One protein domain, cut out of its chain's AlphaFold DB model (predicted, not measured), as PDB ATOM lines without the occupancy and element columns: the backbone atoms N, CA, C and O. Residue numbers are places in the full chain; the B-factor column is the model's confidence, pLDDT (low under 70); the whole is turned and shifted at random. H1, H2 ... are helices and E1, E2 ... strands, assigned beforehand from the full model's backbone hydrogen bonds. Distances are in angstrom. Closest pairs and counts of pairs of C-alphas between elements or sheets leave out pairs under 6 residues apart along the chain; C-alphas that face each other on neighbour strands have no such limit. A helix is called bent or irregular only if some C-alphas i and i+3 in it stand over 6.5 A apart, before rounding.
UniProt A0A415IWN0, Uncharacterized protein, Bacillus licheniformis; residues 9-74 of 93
ATOM      1  N   ILE A   9      26.991  50.080  52.263       94.38
ATOM      2  CA  ILE A   9      27.116  50.982  51.118       94.38
ATOM      3  C   ILE A   9      28.606  51.181  50.874       94.38
ATOM      4  O   ILE A   9      29.334  51.633  51.760       94.38
ATOM      5  N   VAL A  10      29.055  50.824  49.678       93.31
ATOM      6  CA  VAL A  10      30.457  50.915  49.273       93.31
ATOM      7  C   VAL A  10      30.605  51.843  48.082       93.31
ATOM      8  O   VAL A  10      29.726  51.912  47.225       93.31
ATOM      9  N   HIS A  11      31.734  52.543  48.015       93.94
ATOM     10  CA  HIS A  11      32.118  53.278  46.820       93.94
ATOM     11  C   HIS A  11      32.905  52.349  45.897       93.94
ATOM     12  O   HIS A  11      33.907  51.773  46.312       93.94
ATOM     13  N   VAL A  12      32.443  52.197  44.663       93.00
ATOM     14  CA  VAL A  12      33.079  51.376  43.636       93.00
ATOM     15  C   VAL A  12      33.851  52.281  42.683       93.00
ATOM     16  O   VAL A  12      33.298  53.267  42.196       93.00
ATOM     17  N   ASP A  13      35.104  51.925  42.410       92.06
ATOM     18  CA  ASP A  13      35.956  52.511  41.369       92.06
ATOM     19  C   ASP A  13      36.346  51.388  40.388       92.06
ATOM     20  O   ASP A  13      37.341  50.691  40.607       92.06
ATOM     21  N   SER A  14      35.512  51.145  39.366       89.44
ATOM     22  CA  SER A  14      35.774  50.192  38.276       89.44
ATOM     23  C   SER A  14      35.765  50.868  36.906       89.44
ATOM     24  O   SER A  14      35.241  51.971  36.743       89.44
ATOM     25  N   ASP A  15      36.287  50.172  35.893       86.94
ATOM     26  CA  ASP A  15      36.367  50.681  34.516       86.94
ATOM     27  C   ASP A  15      34.994  50.979  33.889       86.94
ATOM     28  O   ASP A  15      34.892  51.797  32.979       86.94
ATOM     29  N   PHE A  16      33.932  50.321  34.364       87.12
ATOM     30  CA  PHE A  16      32.580  50.429  33.806       87.12
ATOM     31  C   PHE A  16      31.568  51.067  34.767       87.12
ATOM     32  O   PHE A  16      30.428  51.300  34.368       87.12
ATOM     33  N   TYR A  17      31.930  51.303  36.033       90.06
ATOM     34  CA  TYR A  17      31.069  51.947  37.021       90.06
ATOM     35  C   TYR A  17      31.889  52.651  38.107       90.06
ATOM     36  O   TYR A  17      32.701  52.036  38.799       90.06
ATOM     37  N   THR A  18      31.593  53.932  38.326       92.12
ATOM     38  CA  THR A  18      32.118  54.697  39.461       92.12
ATOM     39  C   THR A  18      30.963  55.311  40.241       92.12
ATOM     40  O   THR A  18      30.225  56.152  39.720       92.12
ATOM     41  N   GLY A  19      30.785  54.910  41.498       92.50
ATOM     42  CA  GLY A  19      29.649  55.368  42.297       92.50
ATOM     43  C   GLY A  19      29.397  54.543  43.551       92.50
ATOM     44  O   GLY A  19      30.158  53.642  43.890       92.50
ATOM     45  N   GLU A  20      28.321  54.867  44.263       94.75
ATOM     46  CA  GLU A  20      27.904  54.104  45.439       94.75
ATOM     47  C   GLU A  20      27.104  52.870  45.022       94.75
ATOM     48  O   GLU A  20      26.316  52.907  44.081       94.75
ATOM     49  N   ALA A  21      27.297  51.753  45.712       95.06
ATOM     50  CA  ALA A  21      26.508  50.551  45.495       95.06
ATOM     51  C   ALA A  21      26.263  49.829  46.822       95.06
ATOM     52  O   ALA A  21      27.082  49.883  47.739       95.06
ATOM     53  N   THR A  22      25.128  49.141  46.927       96.69
ATOM     54  CA  THR A  22      24.757  48.394  48.136       96.69
ATOM     55  C   THR A  22      25.180  46.943  47.998       96.69
ATOM     56  O   THR A  22      24.773  46.264  47.058       96.69
ATOM     57  N   VAL A  23      25.967  46.424  48.937       96.56
ATOM     58  CA  VAL A  23      26.433  45.034  48.892       96.56
ATOM     59  C   VAL A  23      25.270  44.082  49.176       96.56
ATOM     60  O   VAL A  23      24.686  44.092  50.256       96.56
ATOM     61  N   THR A  24      24.956  43.203  48.228       97.25
ATOM     62  CA  THR A  24      23.885  42.198  48.366       97.25
ATOM     63  C   THR A  24      24.423  40.803  48.667       97.25
ATOM     64  O   THR A  24      23.733  39.990  49.281       97.25
ATOM     65  N   HIS A  25      25.662  40.505  48.265       97.19
ATOM     66  CA  HIS A  25      26.300  39.219  48.530       97.19
ATOM     67  C   HIS A  25      27.829  39.327  48.522       97.19
ATOM     68  O   HIS A  25      28.399  40.090  47.746       97.19
ATOM     69  N   VAL A  26      28.492  38.512  49.350       95.75
ATOM     70  CA  VAL A  26      29.956  38.406  49.405       95.75
ATOM     71  C   VAL A  26      30.361  36.938  49.399       95.75
ATOM     72  O   VAL A  26      30.069  36.192  50.338       95.75
ATOM     73  N   ASN A  27      31.066  36.517  48.352       95.25
ATOM     74  CA  ASN A  27      31.625  35.177  48.265       95.25
ATOM     75  C   ASN A  27      32.969  35.098  49.005       95.25
ATOM     76  O   ASN A  27      34.040  35.287  48.428       95.25
ATOM     77  N   MET A  28      32.912  34.736  50.286       92.62
ATOM     78  CA  MET A  28      34.096  34.617  51.144       92.62
ATOM     79  C   MET A  28      35.112  33.564  50.678       92.62
ATOM     80  O   MET A  28      36.280  33.659  51.043       92.62
ATOM     81  N   GLN A  29      34.713  32.579  49.865       93.06
ATOM     82  CA  GLN A  29      35.636  31.555  49.359       93.06
ATOM     83  C   GLN A  29      36.602  32.099  48.299       93.06
ATOM     84  O   GLN A  29      37.666  31.523  48.098       93.06
ATOM     85  N   SER A  30      36.239  33.195  47.628       90.81
ATOM     86  CA  SER A  30      37.017  33.806  46.539       90.81
ATOM     87  C   SER A  30      37.353  35.277  46.789       90.81
ATOM     88  O   SER A  30      37.781  35.976  45.877       90.81
ATOM     89  N   ILE A  31      37.190  35.760  48.025       89.81
ATOM     90  CA  ILE A  31      37.277  37.193  48.346       89.81
ATOM     91  C   ILE A  31      38.654  37.814  48.066       89.81
ATOM     92  O   ILE A  31      38.739  39.005  47.794       89.81
ATOM     93  N   TYR A  32      39.715  37.007  48.085       86.75
ATOM     94  CA  TYR A  32      41.095  37.428  47.804       86.75
ATOM     95  C   TYR A  32      41.581  37.031  46.403       86.75
ATOM     96  O   TYR A  32      42.780  37.034  46.141       86.75
ATOM     97  N   SER A  33      40.684  36.595  45.521       85.06
ATOM     98  CA  SER A  33      41.039  36.236  44.150       85.06
ATOM     99  C   SER A  33      40.865  37.441  43.233       85.06
ATOM    100  O   SER A  33      39.744  37.764  42.855       85.06
ATOM    101  N   ASP A  34      41.977  38.056  42.831       73.44
ATOM    102  CA  ASP A  34      41.981  39.287  42.021       73.44
ATOM    103  C   ASP A  34      41.382  39.114  40.617       73.44
ATOM    104  O   ASP A  34      40.927  40.075  40.007       73.44
ATOM    105  N   HIS A  35      41.350  37.886  40.096       80.19
ATOM    106  CA  HIS A  35      40.733  37.564  38.805       80.19
ATOM    107  C   HIS A  35      39.239  37.216  38.909       80.19
ATOM    108  O   HIS A  35      38.628  36.828  37.913       80.19
ATOM    109  N   LEU A  36      38.659  37.275  40.113       90.56
ATOM    110  CA  LEU A  36      37.253  36.978  40.368       90.56
ATOM    111  C   LEU A  36      36.518  38.223  40.871       90.56
ATOM    112  O   LEU A  36      37.111  39.167  41.387       90.56
ATOM    113  N   TYR A  37      35.190  38.173  40.771       93.81
ATOM    114  CA  TYR A  37      34.286  39.235  41.214       93.81
ATOM    115  C   TYR A  37      33.421  38.740  42.392       93.81
ATOM    116  O   TYR A  37      32.247  38.397  42.203       93.81
ATOM    117  N   PRO A  38      34.004  38.578  43.598       94.81
ATOM    118  CA  PRO A  38      33.348  37.958  44.747       94.81
ATOM    119  C   PRO A  38      32.300  38.849  45.423       94.81
ATOM    120  O   PRO A  38      31.512  38.330  46.217       94.81
ATOM    121  N   ILE A  39      32.278  40.157  45.152       95.50
ATOM    122  CA  ILE A  39      31.353  41.103  45.782       95.50
ATOM    123  C   ILE A  39      30.245  41.422  44.790       95.50
ATOM    124  O   ILE A  39      30.505  41.907  43.698       95.50
ATOM    125  N   GLN A  40      29.002  41.148  45.164       96.25
ATOM    126  CA  GLN A  40      27.835  41.515  44.377       96.25
ATOM    127  C   GLN A  40      27.183  42.745  44.993       96.25
ATOM    128  O   GLN A  40      26.810  42.718  46.170       96.25
ATOM    129  N   CYS A  41      26.983  43.780  44.186       95.81
ATOM    130  CA  CYS A  41      26.341  45.013  44.605       95.81
ATOM    131  C   CYS A  41      25.104  45.314  43.758       95.81
ATOM    132  O   CYS A  41      25.025  44.942  42.589       95.81
ATOM    133  N   GLU A  42      24.139  45.993  44.364       95.81
ATOM    134  CA  GLU A  42      23.004  46.610  43.691       95.81
ATOM    135  C   GLU A  42      23.258  48.113  43.542       95.81
ATOM    136  O   GLU A  42      23.614  48.793  44.509       95.81
ATOM    137  N   ILE A  43      23.088  48.607  42.322       94.19
ATOM    138  CA  ILE A  43      23.202  50.014  41.950       94.19
ATOM    139  C   ILE A  43      21.797  50.626  41.970       94.19
ATOM    140  O   ILE A  43      20.816  50.009  41.523       94.19
ATOM    141  N   ASP A  44      21.697  51.835  42.524       92.44
ATOM    142  CA  ASP A  44      20.447  52.587  42.542       92.44
ATOM    143  C   ASP A  44      19.973  52.852  41.106       92.44
ATOM    144  O   ASP A  44      20.771  53.078  40.196       92.44
ATOM    145  N   GLU A  45      18.661  52.826  40.892       90.12
ATOM    146  CA  GLU A  45      18.072  53.115  39.587       90.12
ATOM    147  C   GLU A  45      18.481  54.501  39.068       90.12
ATOM    148  O   GLU A  45      18.751  54.665  37.876       90.12
ATOM    149  N   ALA A  46      18.614  55.475  39.976       90.81
ATOM    150  CA  ALA A  46      19.081  56.816  39.657       90.81
ATOM    151  C   ALA A  46      20.503  56.829  39.077       90.81
ATOM    152  O   ALA A  46      20.817  57.733  38.311       90.81
ATOM    153  N   ASP A  47      21.327  55.823  39.379       90.62
ATOM    154  CA  ASP A  47      22.748  55.748  39.031       90.62
ATOM    155  C   ASP A  47      23.058  54.781  37.880       90.62
ATOM    156  O   ASP A  47      24.199  54.711  37.430       90.62
ATOM    157  N   LEU A  48      22.055  54.102  37.314       87.50
ATOM    158  CA  LEU A  48      22.263  53.182  36.183       87.50
ATOM    159  C   LEU A  48      22.836  53.866  34.938       87.50
ATOM    160  O   LEU A  48      23.529  53.227  34.153       87.50
ATOM    161  N   HIS A  49      22.591  55.168  34.775       86.50
ATOM    162  CA  HIS A  49      23.161  55.970  33.690       86.50
ATOM    163  C   HIS A  49      24.688  56.139  33.790       86.50
ATOM    164  O   HIS A  49      25.308  56.577  32.824       86.50
ATOM    165  N   LYS A  50      25.285  55.834  34.952       86.94
ATOM    166  CA  LYS A  50      26.735  55.875  35.185       86.94
ATOM    167  C   LYS A  50      27.433  54.578  34.787       86.94
ATOM    168  O   LYS A  50      28.658  54.532  34.818       86.94
ATOM    169  N   ILE A  51      26.677  53.525  34.477       84.94
ATOM    170  CA  ILE A  51      27.248  52.259  34.030       84.94
ATOM    171  C   ILE A  51      27.508  52.352  32.532       84.94
ATOM    172  O   ILE A  51      26.639  52.809  31.786       84.94
ATOM    173  N   ASP A  52      28.675  51.892  32.088       78.19
ATOM    174  CA  ASP A  52      28.977  51.816  30.663       78.19
ATOM    175  C   ASP A  52      27.931  50.949  29.933       78.19
ATOM    176  O   ASP A  52      27.788  49.739  30.150       78.19
ATOM    177  N   SER A  53      27.154  51.617  29.079       65.88
ATOM    178  CA  SER A  53      25.961  51.079  28.428       65.88
ATOM    179  C   SER A  53      26.245  49.963  27.424       65.88
ATOM    180  O   SER A  53      25.332  49.201  27.101       65.88
ATOM    181  N   GLU A  54      27.489  49.829  26.943       70.00
ATOM    182  CA  GLU A  54      27.858  48.740  26.027       70.00
ATOM    183  C   GLU A  54      27.886  47.377  26.732       70.00
ATOM    184  O   GLU A  54      27.658  46.343  26.101       70.00
ATOM    185  N   LEU A  55      28.116  47.374  28.048       64.19
ATOM    186  CA  LEU A  55      28.280  46.164  28.853       64.19
ATOM    187  C   LEU A  55      27.087  45.885  29.770       64.19
ATOM    188  O   LEU A  55      26.943  44.760  30.254       64.19
ATOM    189  N   ASN A  56      26.217  46.874  29.997       67.69
ATOM    190  CA  ASN A  56      25.079  46.724  30.891       67.69
ATOM    191  C   ASN A  56      23.733  47.094  30.243       67.69
ATOM    192  O   ASN A  56      23.374  48.259  30.089       67.69
ATOM    193  N   HIS A  57      22.920  46.074  29.959       70.69
ATOM    194  CA  HIS A  57      21.567  46.195  29.402       70.69
ATOM    195  C   HIS A  57      20.490  46.551  30.452       70.69
ATOM    196  O   HIS A  57      19.399  45.978  30.446       70.69
ATOM    197  N   GLY A  58      20.785  47.467  31.380       71.38
ATOM    198  CA  GLY A  58      19.855  47.882  32.443       71.38
ATOM    199  C   GLY A  58      19.800  46.946  33.658       71.38
ATOM    200  O   GLY A  58      18.827  46.949  34.411       71.38
ATOM    201  N   GLN A  59      20.827  46.122  33.864       83.06
ATOM    202  CA  GLN A  59      20.976  45.303  35.062       83.06
ATOM    203  C   GLN A  59      21.389  46.176  36.250       83.06
ATOM    204  O   GLN A  59      22.376  46.906  36.203       83.06
ATOM    205  N   ARG A  60      20.641  46.056  37.347       88.56
ATOM    206  CA  ARG A  60      20.919  46.772  38.602       88.56
ATOM    207  C   ARG A  60      21.943  46.063  39.479       88.56
ATOM    208  O   ARG A  60      22.527  46.680  40.358       88.56
ATOM    209  N   VAL A  61      22.140  44.764  39.265       92.56
ATOM    210  CA  VAL A  61      23.007  43.922  40.089       92.56
ATOM    211  C   VAL A  61      24.273  43.611  39.314       92.56
ATOM    212  O   VAL A  61      24.211  42.981  38.260       92.56
ATOM    213  N   VAL A  62      25.413  44.028  39.855       92.19
ATOM    214  CA  VAL A  62      26.723  43.878  39.219       92.19
ATOM    215  C   VAL A  62      27.717  43.298  40.218       92.19
ATOM    216  O   VAL A  62      27.521  43.376  41.433       92.19
ATOM    217  N   ARG A  63      28.763  42.643  39.715       93.62
ATOM    218  CA  ARG A  63      29.808  42.044  40.543       93.62
ATOM    219  C   ARG A  63      31.129  42.765  40.348       93.62
ATOM    220  O   ARG A  63      31.471  43.121  39.229       93.62
ATOM    221  N   PHE A  64      31.857  42.899  41.447       92.75
ATOM    222  CA  PHE A  64      33.118  43.614  41.546       92.75
ATOM    223  C   PHE A  64      34.152  42.775  42.299       92.75
ATOM    224  O   PHE A  64      33.831  41.907  43.124       92.75
ATOM    225  N   SER A  65      35.413  43.037  41.988       93.44
ATOM    226  CA  SER A  65      36.573  42.581  42.735       93.44
ATOM    227  C   SER A  65      36.663  43.322  44.071       93.44
ATOM    228  O   SER A  65      36.136  44.423  44.248       93.44
ATOM    229  N   LEU A  66      37.379  42.739  45.034       91.94
ATOM    230  CA  LEU A  66      37.650  43.421  46.301       91.94
ATOM    231  C   LEU A  66      38.449  44.722  46.089       91.94
ATOM    232  O   LEU A  66      38.249  45.694  46.815       91.94
ATOM    233  N   LYS A  67      39.317  44.754  45.072       90.56
ATOM    234  CA  LYS A  67      40.157  45.901  44.705       90.56
ATOM    235  C   LYS A  67      39.324  47.124  44.303       90.56
ATOM    236  O   LYS A  67      39.554  48.207  44.838       90.56
ATOM    237  N   GLU A  68      38.358  46.925  43.406       91.62
ATOM    238  CA  GLU A  68      37.458  47.973  42.890       91.62
ATOM    239  C   GLU A  68      36.572  48.560  43.994       91.62
ATOM    240  O   GLU A  68      36.280  49.751  44.000       91.62
ATOM    241  N   VAL A  69      36.169  47.733  44.962       90.69
ATOM    242  CA  VAL A  69      35.307  48.150  46.079       90.69
ATOM    243  C   VAL A  69      36.084  48.861  47.192       90.69
ATOM    244  O   VAL A  69      35.540  49.699  47.904       90.69
ATOM    245  N   LEU A  70      37.360  48.528  47.381       85.50
ATOM    246  CA  LEU A  70      38.189  49.128  48.429       85.50
ATOM    247  C   LEU A  70      39.034  50.310  47.943       85.50
ATOM    248  O   LEU A  70      39.802  50.864  48.732       85.50
ATOM    249  N   GLY A  71      38.935  50.681  46.663       66.38
ATOM    250  CA  GLY A  71      39.752  51.743  46.073       66.38
ATOM    251  C   GLY A  71      41.253  51.449  46.146       66.38
ATOM    252  O   GLY A  71      42.075  52.370  46.155       66.38
ATOM    253  N   VAL A  72      41.638  50.169  46.234       56.50
ATOM    254  CA  VAL A  72      43.046  49.769  46.282       56.50
ATOM    255  C   VAL A  72      43.574  49.842  44.860       56.50
ATOM    256  O   VAL A  72      43.605  48.857  44.128       56.50
ATOM    257  N   ARG A  73      43.984  51.032  44.425       46.59
ATOM    258  CA  ARG A  73      44.729  51.160  43.173       46.59
ATOM    259  C   ARG A  73      46.028  50.384  43.345       46.59
ATOM    260  O   ARG A  73      46.902  50.780  44.111       46.59
ATOM    261  N   SER A  74      46.120  49.237  42.678       41.69
ATOM    262  CA  SER A  74      47.366  48.488  42.600       41.69
ATOM    263  C   SER A  74      48.372  49.399  41.912       41.69
ATOM    264  O   SER A  74      48.215  49.718  40.734       41.69
TER     265      SER A  74
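This is residues 9 to 74 of the 93 residues of an uncharacterized protein of Bacillus licheniformis (UniProt A0A415IWN0). A small, strongly twisted sheet of four strands forms the body; its long strand E2 bends sharply, pairing with E1 by one part and with E3 by another. The short helix H2 packs on the sheet next to E1, while H1 lies at one end of the long axis and the loop of residues 27 to 38 at the other. The 66 printed residues include E1, E2, E3, H1, E4 and H2 in chain order; the antiparallel sheet runs E1, E2, E3, E4, and the class is mixed. The whole is compact, with a radius of gyration of the C-alphas of 11.2 A and spans of 30 by 23 by 21 A.

E2, residues 18 to 26, is 19.2 A long. E1, residues 9 to 13, begins at C-alpha 9 (27.116, 50.982, 51.118) and is 13.2 A long. E3, residues 39 to 42, and E4, residues 61 to 64, are each 10.2 A long. H1, residues 45 to 50, is 10.1 A long and irregular, with C-alphas 46 and 49 7.3 A apart. H2, residues 66 to 70, is 6.1 A long and ends at C-alpha 70 (38.189, 49.128, 48.429).

E2 bends by 70 degrees at residue 22. In the hairpin E1 and E2, N 12 and O 19 are 2.8 A apart; in the hairpin E2 and E3, N 24 and O 40 are 2.8 A apart, and between antiparallel E3 and E4, N 41 and O 62 are 2.8 A apart, each within hydrogen-bond range. H2 is on the sheet at a height of 6.6 A; its closest C-alphas to E1 are Val 69 and Val 12, 4.6 A apart. H1 only grazes the sheet, with residues 47 to 50. H1 and H2 are apart. In H2 the O i to N i+4 pair is within hydrogen-bond range; in H1 0 of 2 are, beside 2 of 3 O i to N i+3 pairs.

The C-alphas farthest apart, of Gln 29 and Ala 46, are 31.7 A apart. The printed part has no cut. The link E2 to E3, 12 residues, is long. The pLDDT is under 70 at residue 53, residues 55 to 56 and residues 71 to 74.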